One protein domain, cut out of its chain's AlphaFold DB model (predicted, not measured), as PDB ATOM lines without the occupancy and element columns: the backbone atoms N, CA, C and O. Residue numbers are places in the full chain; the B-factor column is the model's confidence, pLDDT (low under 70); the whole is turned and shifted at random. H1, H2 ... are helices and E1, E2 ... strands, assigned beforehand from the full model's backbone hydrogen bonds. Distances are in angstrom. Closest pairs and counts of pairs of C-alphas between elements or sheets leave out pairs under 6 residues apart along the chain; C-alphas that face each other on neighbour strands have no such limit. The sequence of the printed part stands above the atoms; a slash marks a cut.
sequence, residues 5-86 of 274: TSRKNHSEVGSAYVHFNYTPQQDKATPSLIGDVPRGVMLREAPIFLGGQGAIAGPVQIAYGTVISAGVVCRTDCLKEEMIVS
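AT A GLANCE: This is residues 5 to 86 of the 274 residues of an uncharacterized protein of Deltaproteobacteria bacterium ADurb.BinA014 (UniProt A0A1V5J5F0). With little regular structure, the chain winds in stacked, roughly triangular turns, residues 12 to 13, 49 to 50, 67 to 68 and 84 to 85 stacking along one side. In the first turn, loops round Gln 25 and round H1 reach outward. The 82 printed residues hold E1, H1 and E2 in that order, just 10 residues, class mixed; E1 and E2 form a parallel sheet. It is compact, radius of gyration of the C-alphas 12.7 A, spanning 39 by 26 by 22 A.

IN THESE COORDINATES: E1 is residues 18 to 20, 6.3 A long, from C-alpha 18 at (-40.561, -20.265, 2.605). H1 is residues 37 to 40, 5.0 A. E2 is residues 55 to 57, 6.5 A, ending at C-alpha 57 (-38.938, -15.850, 9.582).

HOW THE PARTS SIT: E1 and E2 are parallel at 5 degrees; N 20 and O 56 are 2.8 A apart, within hydrogen-bond range. E1, H1 and E2 make a strand-helix-strand unit, parallel neighbour strands with a helix between, its crossover left-handed. H1 is too short for an O i to N i+4 pair; its one O i to N i+3 pair is within range. Residues 55 to 56 of E2 pair parallel with 73 to 74.

THE WHOLE: The farthest C-alphas, Lys 8 and Gln 25, are 40.5 A apart. The printed part has no cut. Both links are long. No printed residue is under 70 in pLDDT.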
ATOM      1  N   THR A   5     -27.917 -39.401   7.851       94.81
ATOM      2  CA  THR A   5     -26.774 -40.323   7.754       94.81
ATOM      3  C   THR A   5     -26.607 -40.933   6.362       94.81
ATOM      4  O   THR A   5     -25.613 -41.606   6.065       94.81
ATOM      5  N   SER A   6     -27.578 -40.752   5.461       93.19
ATOM      6  CA  SER A   6     -27.515 -41.283   4.096       93.19
ATOM      7  C   SER A   6     -28.565 -40.655   3.181       93.19
ATOM      8  O   SER A   6     -29.472 -39.978   3.640       93.19
ATOM      9  N   ARG A   7     -28.543 -40.995   1.887       91.88
ATOM     10  CA  ARG A   7     -29.636 -40.646   0.964       91.88
ATOM     11  C   ARG A   7     -31.014 -41.188   1.376       91.88
ATOM     12  O   ARG A   7     -32.016 -40.660   0.925       91.88
ATOM     13  N   LYS A   8     -31.083 -42.239   2.204       95.00
ATOM     14  CA  LYS A   8     -32.345 -42.814   2.714       95.00
ATOM     15  C   LYS A   8     -32.757 -42.251   4.080       95.00
ATOM     16  O   LYS A   8     -33.872 -42.488   4.513       95.00
ATOM     17  N   ASN A   9     -31.851 -41.547   4.753       96.06
ATOM     18  CA  ASN A   9     -32.077 -40.898   6.037       96.06
ATOM     19  C   ASN A   9     -31.465 -39.502   5.943       96.06
ATOM     20  O   ASN A   9     -30.283 -39.332   6.251       96.06
ATOM     21  N   HIS A  10     -32.236 -38.559   5.411       95.75
ATOM     22  CA  HIS A  10     -31.797 -37.213   5.073       95.75
ATOM     23  C   HIS A  10     -32.792 -36.187   5.603       95.75
ATOM     24  O   HIS A  10     -33.946 -36.501   5.876       95.75
ATOM     25  N   SER A  11     -32.314 -34.960   5.762       97.81
ATOM     26  CA  SER A  11     -33.168 -33.837   6.128       97.81
ATOM     27  C   SER A  11     -34.042 -33.406   4.956       97.81
ATOM     28  O   SER A  11     -33.568 -33.388   3.821       97.81
ATOM     29  N   GLU A  12     -35.279 -33.008   5.229       97.62
ATOM     30  CA  GLU A  12     -36.283 -32.722   4.204       97.62
ATOM     31  C   GLU A  12     -36.882 -31.325   4.373       97.62
ATOM     32  O   GLU A  12     -37.089 -30.833   5.487       97.62
ATOM     33  N   VAL A  13     -37.173 -30.693   3.235       97.69
ATOM     34  CA  VAL A  13     -37.944 -29.456   3.155       97.69
ATOM     35  C   VAL A  13     -39.207 -29.746   2.362       97.69
ATOM     36  O   VAL A  13     -39.142 -30.027   1.167       97.69
ATOM     37  N   GLY A  14     -40.346 -29.696   3.044       97.12
ATOM     38  CA  GLY A  14     -41.650 -29.947   2.456       97.12
ATOM     39  C   GLY A  14     -42.028 -28.905   1.404       97.12
ATOM     40  O   GLY A  14     -41.446 -27.820   1.305       97.12
ATOM     41  N   SER A  15     -43.040 -29.232   0.606       96.06
ATOM     42  CA  SER A  15     -43.516 -28.377  -0.483       96.06
ATOM     43  C   SER A  15     -43.935 -26.986   0.006       96.06
ATOM     44  O   SER A  15     -44.469 -26.831   1.102       96.06
ATOM     45  N   ALA A  16     -43.697 -25.961  -0.817       96.19
ATOM     46  CA  ALA A  16     -44.058 -24.568  -0.526       96.19
ATOM     47  C   ALA A  16     -43.482 -23.999   0.790       96.19
ATOM     48  O   ALA A  16     -44.055 -23.075   1.366       96.19
ATOM     49  N   TYR A  17     -42.349 -24.520   1.273       97.06
ATOM     50  CA  TYR A  17     -41.672 -23.944   2.434       97.06
ATOM     51  C   TYR A  17     -40.956 -22.640   2.076       97.06
ATOM     52  O   TYR A  17     -40.175 -22.593   1.123       97.06
ATOM     53  N   VAL A  18     -41.161 -21.584   2.866       96.75
ATOM     54  CA  VAL A  18     -40.561 -20.265   2.605       96.75
ATOM     55  C   VAL A  18     -39.560 -19.881   3.690       96.75
ATOM     56  O   VAL A  18     -39.855 -19.928   4.880       96.75
ATOM     57  N   HIS A  19     -38.371 -19.429   3.294       96.50
ATOM     58  CA  HIS A  19     -37.428 -18.785   4.208       96.50
ATOM     59  C   HIS A  19     -37.405 -17.273   3.968       96.50
ATOM     60  O   HIS A  19     -36.829 -16.791   2.994       96.50
ATOM     61  N   PHE A  20     -37.998 -16.516   4.890       95.81
ATOM     62  CA  PHE A  20     -37.938 -15.059   4.902       95.81
ATOM     63  C   PHE A  20     -36.613 -14.601   5.520       95.81
ATOM     64  O   PHE A  20     -36.466 -14.507   6.742       95.81
ATOM     65  N   ASN A  21     -35.643 -14.314   4.652       95.25
ATOM     66  CA  ASN A  21     -34.315 -13.808   5.012       95.25
ATOM     67  C   ASN A  21     -34.171 -12.278   4.867       95.25
ATOM     68  O   ASN A  21     -33.050 -11.763   4.929       95.25
ATOM     69  N   TYR A  22     -35.292 -11.574   4.677       96.50
ATOM     70  CA  TYR A  22     -35.376 -10.118   4.672       96.50
ATOM     71  C   TYR A  22     -36.065  -9.594   5.936       96.50
ATOM     72  O   TYR A  22     -37.049 -10.166   6.413       96.50
ATOM     73  N   THR A  23     -35.579  -8.469   6.460       95.31
ATOM     74  CA  THR A  23     -36.287  -7.685   7.478       95.31
ATOM     75  C   THR A  23     -37.474  -6.943   6.844       95.31
ATOM     76  O   THR A  23     -37.466  -6.678   5.641       95.31
ATOM     77  N   PRO A  24     -38.466  -6.494   7.638       93.62
ATOM     78  CA  PRO A  24     -39.477  -5.545   7.159       93.62
ATOM     79  C   PRO A  24     -38.900  -4.218   6.634       93.62
ATOM     80  O   PRO A  24     -39.598  -3.496   5.935       93.62
ATOM     81  N   GLN A  25     -37.638  -3.903   6.956       95.94
ATOM     82  CA  GLN A  25     -36.908  -2.745   6.427       95.94
ATOM     83  C   GLN A  25     -36.134  -3.061   5.134       95.94
ATOM     84  O   GLN A  25     -35.342  -2.244   4.682       95.94
ATOM     85  N   GLN A  26     -36.384  -4.226   4.523       95.56
ATOM     86  CA  GLN A  26     -35.776  -4.688   3.271       95.56
ATOM     87  C   GLN A  26     -34.278  -5.028   3.353       95.56
ATOM     88  O   GLN A  26     -33.610  -5.136   2.324       95.56
ATOM     89  N   ASP A  27     -33.745  -5.305   4.545       97.62
ATOM     90  CA  ASP A  27     -32.372  -5.805   4.682       97.62
ATOM     91  C   ASP A  27     -32.332  -7.323   4.578       97.62
ATOM     92  O   ASP A  27     -33.012  -8.011   5.342       97.62
ATOM     93  N   LYS A  28     -31.439  -7.870   3.751       97.31
ATOM     94  CA  LYS A  28     -31.167  -9.315   3.695       97.31
ATOM     95  C   LYS A  28     -30.242  -9.775   4.832       97.31
ATOM     96  O   LYS A  28     -29.223 -10.441   4.611       97.31
ATOM     97  N   ALA A  29     -30.584  -9.385   6.056       95.69
ATOM     98  CA  ALA A  29     -29.748  -9.480   7.251       95.69
ATOM     99  C   ALA A  29     -30.226 -10.556   8.238       95.69
ATOM    100  O   ALA A  29     -29.889 -10.504   9.422       95.69
ATOM    101  N   THR A  30     -31.034 -11.520   7.790       96.88
ATOM    102  CA  THR A  30     -31.637 -12.524   8.675       96.88
ATOM    103  C   THR A  30     -31.377 -13.972   8.234       96.88
ATOM    104  O   THR A  30     -32.323 -14.735   8.039       96.88
ATOM    105  N   PRO A  31     -30.103 -14.389   8.063       97.12
ATOM    106  CA  PRO A  31     -29.785 -15.770   7.719       97.12
ATOM    107  C   PRO A  31     -30.175 -16.714   8.860       97.12
ATOM    108  O   PRO A  31     -29.962 -16.403  10.031       97.12
ATOM    109  N   SER A  32     -30.704 -17.882   8.507       97.81
ATOM    110  CA  SER A  32     -31.054 -18.928   9.469       97.81
ATOM    111  C   SER A  32     -30.104 -20.113   9.331       97.81
ATOM    112  O   SER A  32     -29.796 -20.545   8.216       97.81
ATOM    113  N   LEU A  33     -29.632 -20.629  10.463       97.81
ATOM    114  CA  LEU A  33     -28.716 -21.760  10.549       97.81
ATOM    115  C   LEU A  33     -29.519 -23.023  10.891       97.81
ATOM    116  O   LEU A  33     -30.099 -23.128  11.966       97.81
ATOM    117  N   ILE A  34     -29.600 -23.960   9.947       98.06
ATOM    118  CA  ILE A  34     -30.423 -25.174  10.061       98.06
ATOM    119  C   ILE A  34     -29.476 -26.373  10.133       98.06
ATOM    120  O   ILE A  34     -28.937 -26.796   9.102       98.06
ATOM    121  N   GLY A  35     -29.231 -26.853  11.350       97.81
ATOM    122  CA  GLY A  35     -28.043 -27.623  11.713       97.81
ATOM    123  C   GLY A  35     -26.772 -26.766  11.663       97.81
ATOM    124  O   GLY A  35     -26.806 -25.613  11.245       97.81
ATOM    125  N   ASP A  36     -25.629 -27.333  12.035       98.19
ATOM    126  CA  ASP A  36     -24.317 -26.675  11.946       98.19
ATOM    127  C   ASP A  36     -23.292 -27.495  11.158       98.19
ATOM    128  O   ASP A  36     -23.392 -28.714  11.013       98.19
ATOM    129  N   VAL A  37     -22.275 -26.813  10.645       98.50
ATOM    130  CA  VAL A  37     -21.227 -27.440   9.842       98.50
ATOM    131  C   VAL A  37     -20.364 -28.419  10.650       98.50
ATOM    132  O   VAL A  37     -20.177 -29.533  10.152       98.50
ATOM    133  N   PRO A  38     -19.858 -28.077  11.856       98.56
ATOM    134  CA  PRO A  38     -18.982 -28.966  12.620       98.56
ATOM    135  C   PRO A  38     -19.514 -30.386  12.806       98.56
ATOM    136  O   PRO A  38     -18.752 -31.348  12.683       98.56
ATOM    137  N   ARG A  39     -20.813 -30.533  13.073       97.81
ATOM    138  CA  ARG A  39     -21.453 -31.844  13.225       97.81
ATOM    139  C   ARG A  39     -21.972 -32.400  11.903       97.81
ATOM    140  O   ARG A  39     -21.792 -33.581  11.610       97.81
ATOM    141  N   GLY A  40     -22.547 -31.546  11.057       97.44
ATOM    142  CA  GLY A  40     -23.238 -31.969   9.837       97.44
ATOM    143  C   GLY A  40     -22.345 -32.697   8.834       97.44
ATOM    144  O   GLY A  40     -22.771 -33.684   8.233       97.44
ATOM    145  N   VAL A  41     -21.087 -32.270   8.682       97.38
ATOM    146  CA  VAL A  41     -20.153 -32.896   7.724       97.38
ATOM    147  C   VAL A  41     -19.754 -34.326   8.098       97.38
ATOM    148  O   VAL A  41     -19.245 -35.050   7.244       97.38
ATOM    149  N   MET A  42     -20.021 -34.748   9.340       97.19
ATOM    150  CA  MET A  42     -19.748 -36.106   9.811       97.19
ATOM    151  C   MET A  42     -20.819 -37.116   9.395       97.19
ATOM    152  O   MET A  42     -20.562 -38.312   9.478       97.19
ATOM    153  N   LEU A  43     -21.995 -36.668   8.930       95.81
ATOM    154  CA  LEU A  43     -23.108 -37.533   8.504       95.81
ATOM    155  C   LEU A  43     -23.611 -38.478   9.613       95.81
ATOM    156  O   LEU A  43     -23.882 -39.655   9.364       95.81
ATOM    157  N   ARG A  44     -23.699 -37.972  10.850       95.81
ATOM    158  CA  ARG A  44     -24.135 -38.742  12.035       95.81
ATOM    159  C   ARG A  44     -25.335 -38.146  12.766       95.81
ATOM    160  O   ARG A  44     -25.885 -38.808  13.637       95.81
ATOM    161  N   GLU A  45     -25.727 -36.930  12.413       97.12
ATOM    162  CA  GLU A  45     -26.782 -36.200  13.111       97.12
ATOM    163  C   GLU A  45     -28.170 -36.616  12.623       97.12
ATOM    164  O   GLU A  45     -28.344 -36.975  11.453       97.12
ATOM    165  N   ALA A  46     -29.168 -36.529  13.502       98.00
ATOM    166  CA  ALA A  46     -30.558 -36.773  13.141       98.00
ATOM    167  C   ALA A  46     -31.028 -35.789  12.044       98.00
ATOM    168  O   ALA A  46     -30.634 -34.614  12.054       98.00
ATOM    169  N   PRO A  47     -31.846 -36.241  11.075       98.12
ATOM    170  CA  PRO A  47     -32.368 -35.366  10.032       98.12
ATOM    171  C   PRO A  47     -33.259 -34.268  10.622       98.12
ATOM    172  O   PRO A  47     -33.918 -34.460  11.640       98.12
ATOM    173  N   ILE A  48     -33.286 -33.113   9.964       98.56
ATOM    174  CA  ILE A  48     -34.215 -32.020  10.262       98.56
ATOM    175  C   ILE A  48     -35.363 -32.090   9.253       98.56
ATOM    176  O   ILE A  48     -35.120 -32.251   8.057       98.56
ATOM    177  N   PHE A  49     -36.604 -31.942   9.713       98.25
ATOM    178  CA  PHE A  49     -37.788 -31.944   8.857       98.25
ATOM    179  C   PHE A  49     -38.504 -30.595   8.931       98.25
ATOM    180  O   PHE A  49     -38.927 -30.163  10.005       98.25
ATOM    181  N   LEU A  50     -38.645 -29.919   7.791       97.88
ATOM    182  CA  LEU A  50     -39.387 -28.665   7.663       97.88
ATOM    183  C   LEU A  50     -40.697 -28.939   6.921       97.88
ATOM    184  O   LEU A  50     -40.712 -28.988   5.695       97.88
ATOM    185  N   GLY A  51     -41.792 -29.148   7.650       96.88
ATOM    186  CA  GLY A  51     -43.078 -29.541   7.078       96.88
ATOM    187  C   GLY A  51     -43.635 -28.527   6.081       96.88
ATOM    188  O   GLY A  51     -43.529 -27.318   6.286       96.88
ATOM    189  N   GLY A  52     -44.242 -29.030   5.003       96.62
ATOM    190  CA  GLY A  52     -44.720 -28.221   3.878       96.62
ATOM    191  C   GLY A  52     -45.727 -27.133   4.261       96.62
ATOM    192  O   GLY A  52     -46.333 -27.163   5.332       96.62
ATOM    193  N   GLN A  53     -45.883 -26.140   3.386       95.69
ATOM    194  CA  GLN A  53     -46.691 -24.931   3.603       95.69
ATOM    195  C   GLN A  53     -46.286 -24.143   4.866       95.69
ATOM    196  O   GLN A  53     -47.044 -23.315   5.366       95.69
ATOM    197  N   GLY A  54     -45.105 -24.424   5.422       95.00
ATOM    198  CA  GLY A  54     -44.529 -23.723   6.560       95.00
ATOM    199  C   GLY A  54     -43.587 -22.599   6.137       95.00
ATOM    200  O   GLY A  54     -43.337 -22.356   4.953       95.00
ATOM    201  N   ALA A  55     -43.025 -21.907   7.124       96.06
ATOM    202  CA  ALA A  55     -41.996 -20.915   6.862       96.06
ATOM    203  C   ALA A  55     -41.034 -20.713   8.032       96.06
ATOM    204  O   ALA A  55     -41.358 -20.968   9.188       96.06
ATOM    205  N   ILE A  56     -39.870 -20.146   7.730       96.50
ATOM    206  CA  ILE A  56     -38.967 -19.545   8.711       96.50
ATOM    207  C   ILE A  56     -38.965 -18.038   8.491       96.50
ATOM    208  O   ILE A  56     -38.656 -17.573   7.395       96.50
ATOM    209  N   ALA A  57     -39.251 -17.271   9.539       95.44
ATOM    210  CA  ALA A  57     -38.938 -15.850   9.582       95.44
ATOM    211  C   ALA A  57     -37.647 -15.654  10.374       95.44
ATOM    212  O   ALA A  57     -37.656 -15.707  11.604       95.44
ATOM    213  N   GLY A  58     -36.544 -15.479   9.647       95.38
ATOM    214  CA  GLY A  58     -35.212 -15.455  10.227       95.38
ATOM    215  C   GLY A  58     -34.893 -14.181  11.027       95.38
ATOM    216  O   GLY A  58     -35.631 -13.191  10.980       95.38
ATOM    217  N   PRO A  59     -33.711 -14.142  11.667       97.25
ATOM    218  CA  PRO A  59     -32.754 -15.239  11.721       97.25
ATOM    219  C   PRO A  59     -33.183 -16.225  12.807       97.25
ATOM    220  O   PRO A  59     -33.645 -15.793  13.862       97.25
ATOM    221  N   VAL A  60     -33.041 -17.524  12.546       97.38
ATOM    222  CA  VAL A  60     -33.234 -18.570  13.562       97.38
ATOM    223  C   VAL A  60     -32.145 -19.633  13.485       97.38
ATOM    224  O   VAL A  60     -31.538 -19.848  12.434       97.38
ATOM    225  N   GLN A  61     -31.937 -20.335  14.589       97.94
ATOM    226  CA  GLN A  61     -31.128 -21.544  14.678       97.94
ATOM    227  C   GLN A  61     -32.027 -22.760  14.901       97.94
ATOM    228  O   GLN A  61     -32.898 -22.731  15.767       97.94
ATOM    229  N   ILE A  62     -31.824 -23.825  14.129       98.12
ATOM    230  CA  ILE A  62     -32.591 -25.071  14.232       98.12
ATOM    231  C   ILE A  62     -31.622 -26.222  14.484       98.12
ATOM    232  O   ILE A  62     -30.745 -26.482  13.660       98.12
ATOM    233  N   ALA A  63     -31.781 -26.900  15.615       98.25
ATOM    234  CA  ALA A  63     -30.972 -28.039  16.014       98.25
ATOM    235  C   ALA A  63     -31.349 -29.312  15.241       98.25
ATOM    236  O   ALA A  63     -32.452 -29.442  14.701       98.25
ATOM    237  N   TYR A  64     -30.422 -30.266  15.202       98.62
ATOM    238  CA  TYR A  64     -30.638 -31.571  14.581       98.62
ATOM    239  C   TYR A  64     -31.809 -32.336  15.205       98.62
ATOM    240  O   TYR A  64     -32.168 -32.124  16.362       98.62
ATOM    241  N   GLY A  65     -32.456 -33.189  14.408       98.25
ATOM    242  CA  GLY A  65     -33.649 -33.929  14.833       98.25
ATOM    243  C   GLY A  65     -34.919 -33.082  14.980       98.25
ATOM    244  O   GLY A  65     -35.961 -33.626  15.332       98.25
ATOM    245  N   THR A  66     -34.868 -31.768  14.729       98.25
ATOM    246  CA  THR A  66     -36.064 -30.920  14.820       98.25
ATOM    247  C   THR A  66     -37.050 -31.244  13.699       98.25
ATOM    248  O   THR A  66     -36.686 -31.245  12.521       98.25
ATOM    249  N   VAL A  67     -38.318 -31.421  14.063       98.06
ATOM    250  CA  VAL A  67     -39.449 -31.578  13.145       98.06
ATOM    251  C   VAL A  67     -40.366 -30.369  13.293       98.06
ATOM    252  O   VAL A  67     -41.080 -30.242  14.283       98.06
ATOM    253  N   ILE A  68     -40.365 -29.467  12.314       96.88
ATOM    254  CA  ILE A  68     -41.350 -28.385  12.226       96.88
ATOM    255  C   ILE A  68     -42.573 -28.925  11.489       96.88
ATOM    256  O   ILE A  68     -42.462 -29.361  10.346       96.88
ATOM    257  N   SER A  69     -43.737 -28.891  12.136       96.56
ATOM    258  CA  SER A  69     -44.987 -29.363  11.531       96.56
ATOM    259  C   SER A  69     -45.388 -28.528  10.307       96.56
ATOM    260  O   SER A  69     -45.050 -27.347  10.201       96.56
ATOM    261  N   ALA A  70     -46.136 -29.137   9.382       95.25
ATOM    262  CA  ALA A  70     -46.675 -28.440   8.215       95.25
ATOM    263  C   ALA A  70     -47.522 -27.219   8.621       95.25
ATOM    264  O   ALA A  70     -48.193 -27.230   9.654       95.25
ATOM    265  N   GLY A  71     -47.472 -26.149   7.826       94.25
ATOM    266  CA  GLY A  71     -48.199 -24.902   8.102       94.25
ATOM    267  C   GLY A  71     -47.603 -24.020   9.209       94.25
ATOM    268  O   GLY A  71     -48.108 -22.924   9.456       94.25
ATOM    269  N   VAL A  72     -46.533 -24.448   9.892       94.50
ATOM    270  CA  VAL A  72     -45.939 -23.677  10.995       94.50
ATOM    271  C   VAL A  72     -44.971 -22.616  10.469       94.50
ATOM    272  O   VAL A  72     -44.032 -22.908   9.727       94.50
ATOM    273  N   VAL A  73     -45.153 -21.373  10.931       94.19
ATOM    274  CA  VAL A  73     -44.179 -20.288  10.751       94.19
ATOM    275  C   VAL A  73     -43.269 -20.208  11.976       94.19
ATOM    276  O   VAL A  73     -43.649 -19.661  13.015       94.19
ATOM    277  N   CYS A  74     -42.050 -20.723  11.856       94.62
ATOM    278  CA  CYS A  74     -41.029 -20.653  12.891       94.62
ATOM    279  C   CYS A  74     -40.382 -19.260  12.931       94.62
ATOM    280  O   CYS A  74     -39.962 -18.717  11.908       94.62
ATOM    281  N   ARG A  75     -40.340 -18.655  14.122       93.12
ATOM    282  CA  ARG A  75     -39.854 -17.277  14.349       93.12
ATOM    283  C   ARG A  75     -38.838 -17.176  15.488       93.12
ATOM    284  O   ARG A  75     -38.467 -16.071  15.876       93.12
ATOM    285  N   THR A  76     -38.482 -18.306  16.083       92.62
ATOM    286  CA  THR A  76     -37.645 -18.400  17.280       92.62
ATOM    287  C   THR A  76     -36.708 -19.582  17.142       92.62
ATOM    288  O   THR A  76     -37.055 -20.573  16.500       92.62
ATOM    289  N   ASP A  77     -35.548 -19.488  17.776       96.44
ATOM    290  CA  ASP A  77     -34.584 -20.577  17.784       96.44
ATOM    291  C   ASP A  77     -35.185 -21.864  18.370       96.44
ATOM    292  O   ASP A  77     -35.915 -21.850  19.362       96.44
ATOM    293  N   CYS A  78     -34.836 -22.983  17.747       96.25
ATOM    294  CA  CYS A  78     -35.146 -24.343  18.161       96.25
ATOM    295  C   CYS A  78     -33.819 -25.026  18.512       96.25
ATOM    296  O   CYS A  78     -33.270 -25.775  17.713       96.25
ATOM    297  N   LEU A  79     -33.254 -24.684  19.675       96.25
ATOM    298  CA  LEU A  79     -31.896 -25.101  20.065       96.25
ATOM    299  C   LEU A  79     -31.832 -26.502  20.682       96.25
ATOM    300  O   LEU A  79     -30.758 -27.092  20.746       96.25
ATOM    301  N   LYS A  80     -32.966 -27.019  21.164       96.44
ATOM    302  CA  LYS A  80     -33.051 -28.367  21.721       96.44
ATOM    303  C   LYS A  80     -33.232 -29.371  20.584       96.44
ATOM    304  O   LYS A  80     -34.103 -29.189  19.739       96.44
ATOM    305  N   GLU A  81     -32.396 -30.400  20.585       96.38
ATOM    306  CA  GLU A  81     -32.415 -31.475  19.593       96.38
ATOM    307  C   GLU A  81     -33.643 -32.375  19.747       96.38
ATOM    308  O   GLU A  81     -34.236 -32.447  20.824       96.38
ATOM    309  N   GLU A  82     -34.002 -33.059  18.656       95.81
ATOM    310  CA  GLU A  82     -35.052 -34.094  18.629       95.81
ATOM    311  C   GLU A  82     -36.435 -33.600  19.092       95.81
ATOM    312  O   GLU A  82     -37.218 -34.322  19.708       95.81
ATOM    313  N   MET A  83     -36.752 -32.340  18.788       96.06
ATOM    314  CA  MET A  83     -38.015 -31.717  19.176       96.06
ATOM    315  C   MET A  83     -39.010 -31.653  18.021       96.06
ATOM    316  O   MET A  83     -38.666 -31.271  16.902       96.06
ATOM    317  N   ILE A  84     -40.283 -31.906  18.326       96.38
ATOM    318  CA  ILE A  84     -41.393 -31.552  17.440       96.38
ATOM    319  C   ILE A  84     -41.851 -30.133  17.774       96.38
ATOM    320  O   ILE A  84     -42.181 -29.810  18.916       96.38
ATOM    321  N   VAL A  85     -41.882 -29.282  16.757       94.06
ATOM    322  CA  VAL A  85     -42.294 -27.886  16.831       94.06
ATOM    323  C   VAL A  85     -43.651 -27.758  16.157       94.06
ATOM    324  O   VAL A  85     -43.777 -27.657  14.934       94.06
ATOM    325  N   SER A  86     -44.671 -27.723  17.002       89.69
ATOM    326  CA  SER A  86     -46.064 -27.524  16.628       89.69
ATOM    327  C   SER A  86     -46.555 -26.329  17.421       89.69
ATOM    328  O   SER A  86     -46.703 -26.416  18.636       89.69
TER     329      SER A  86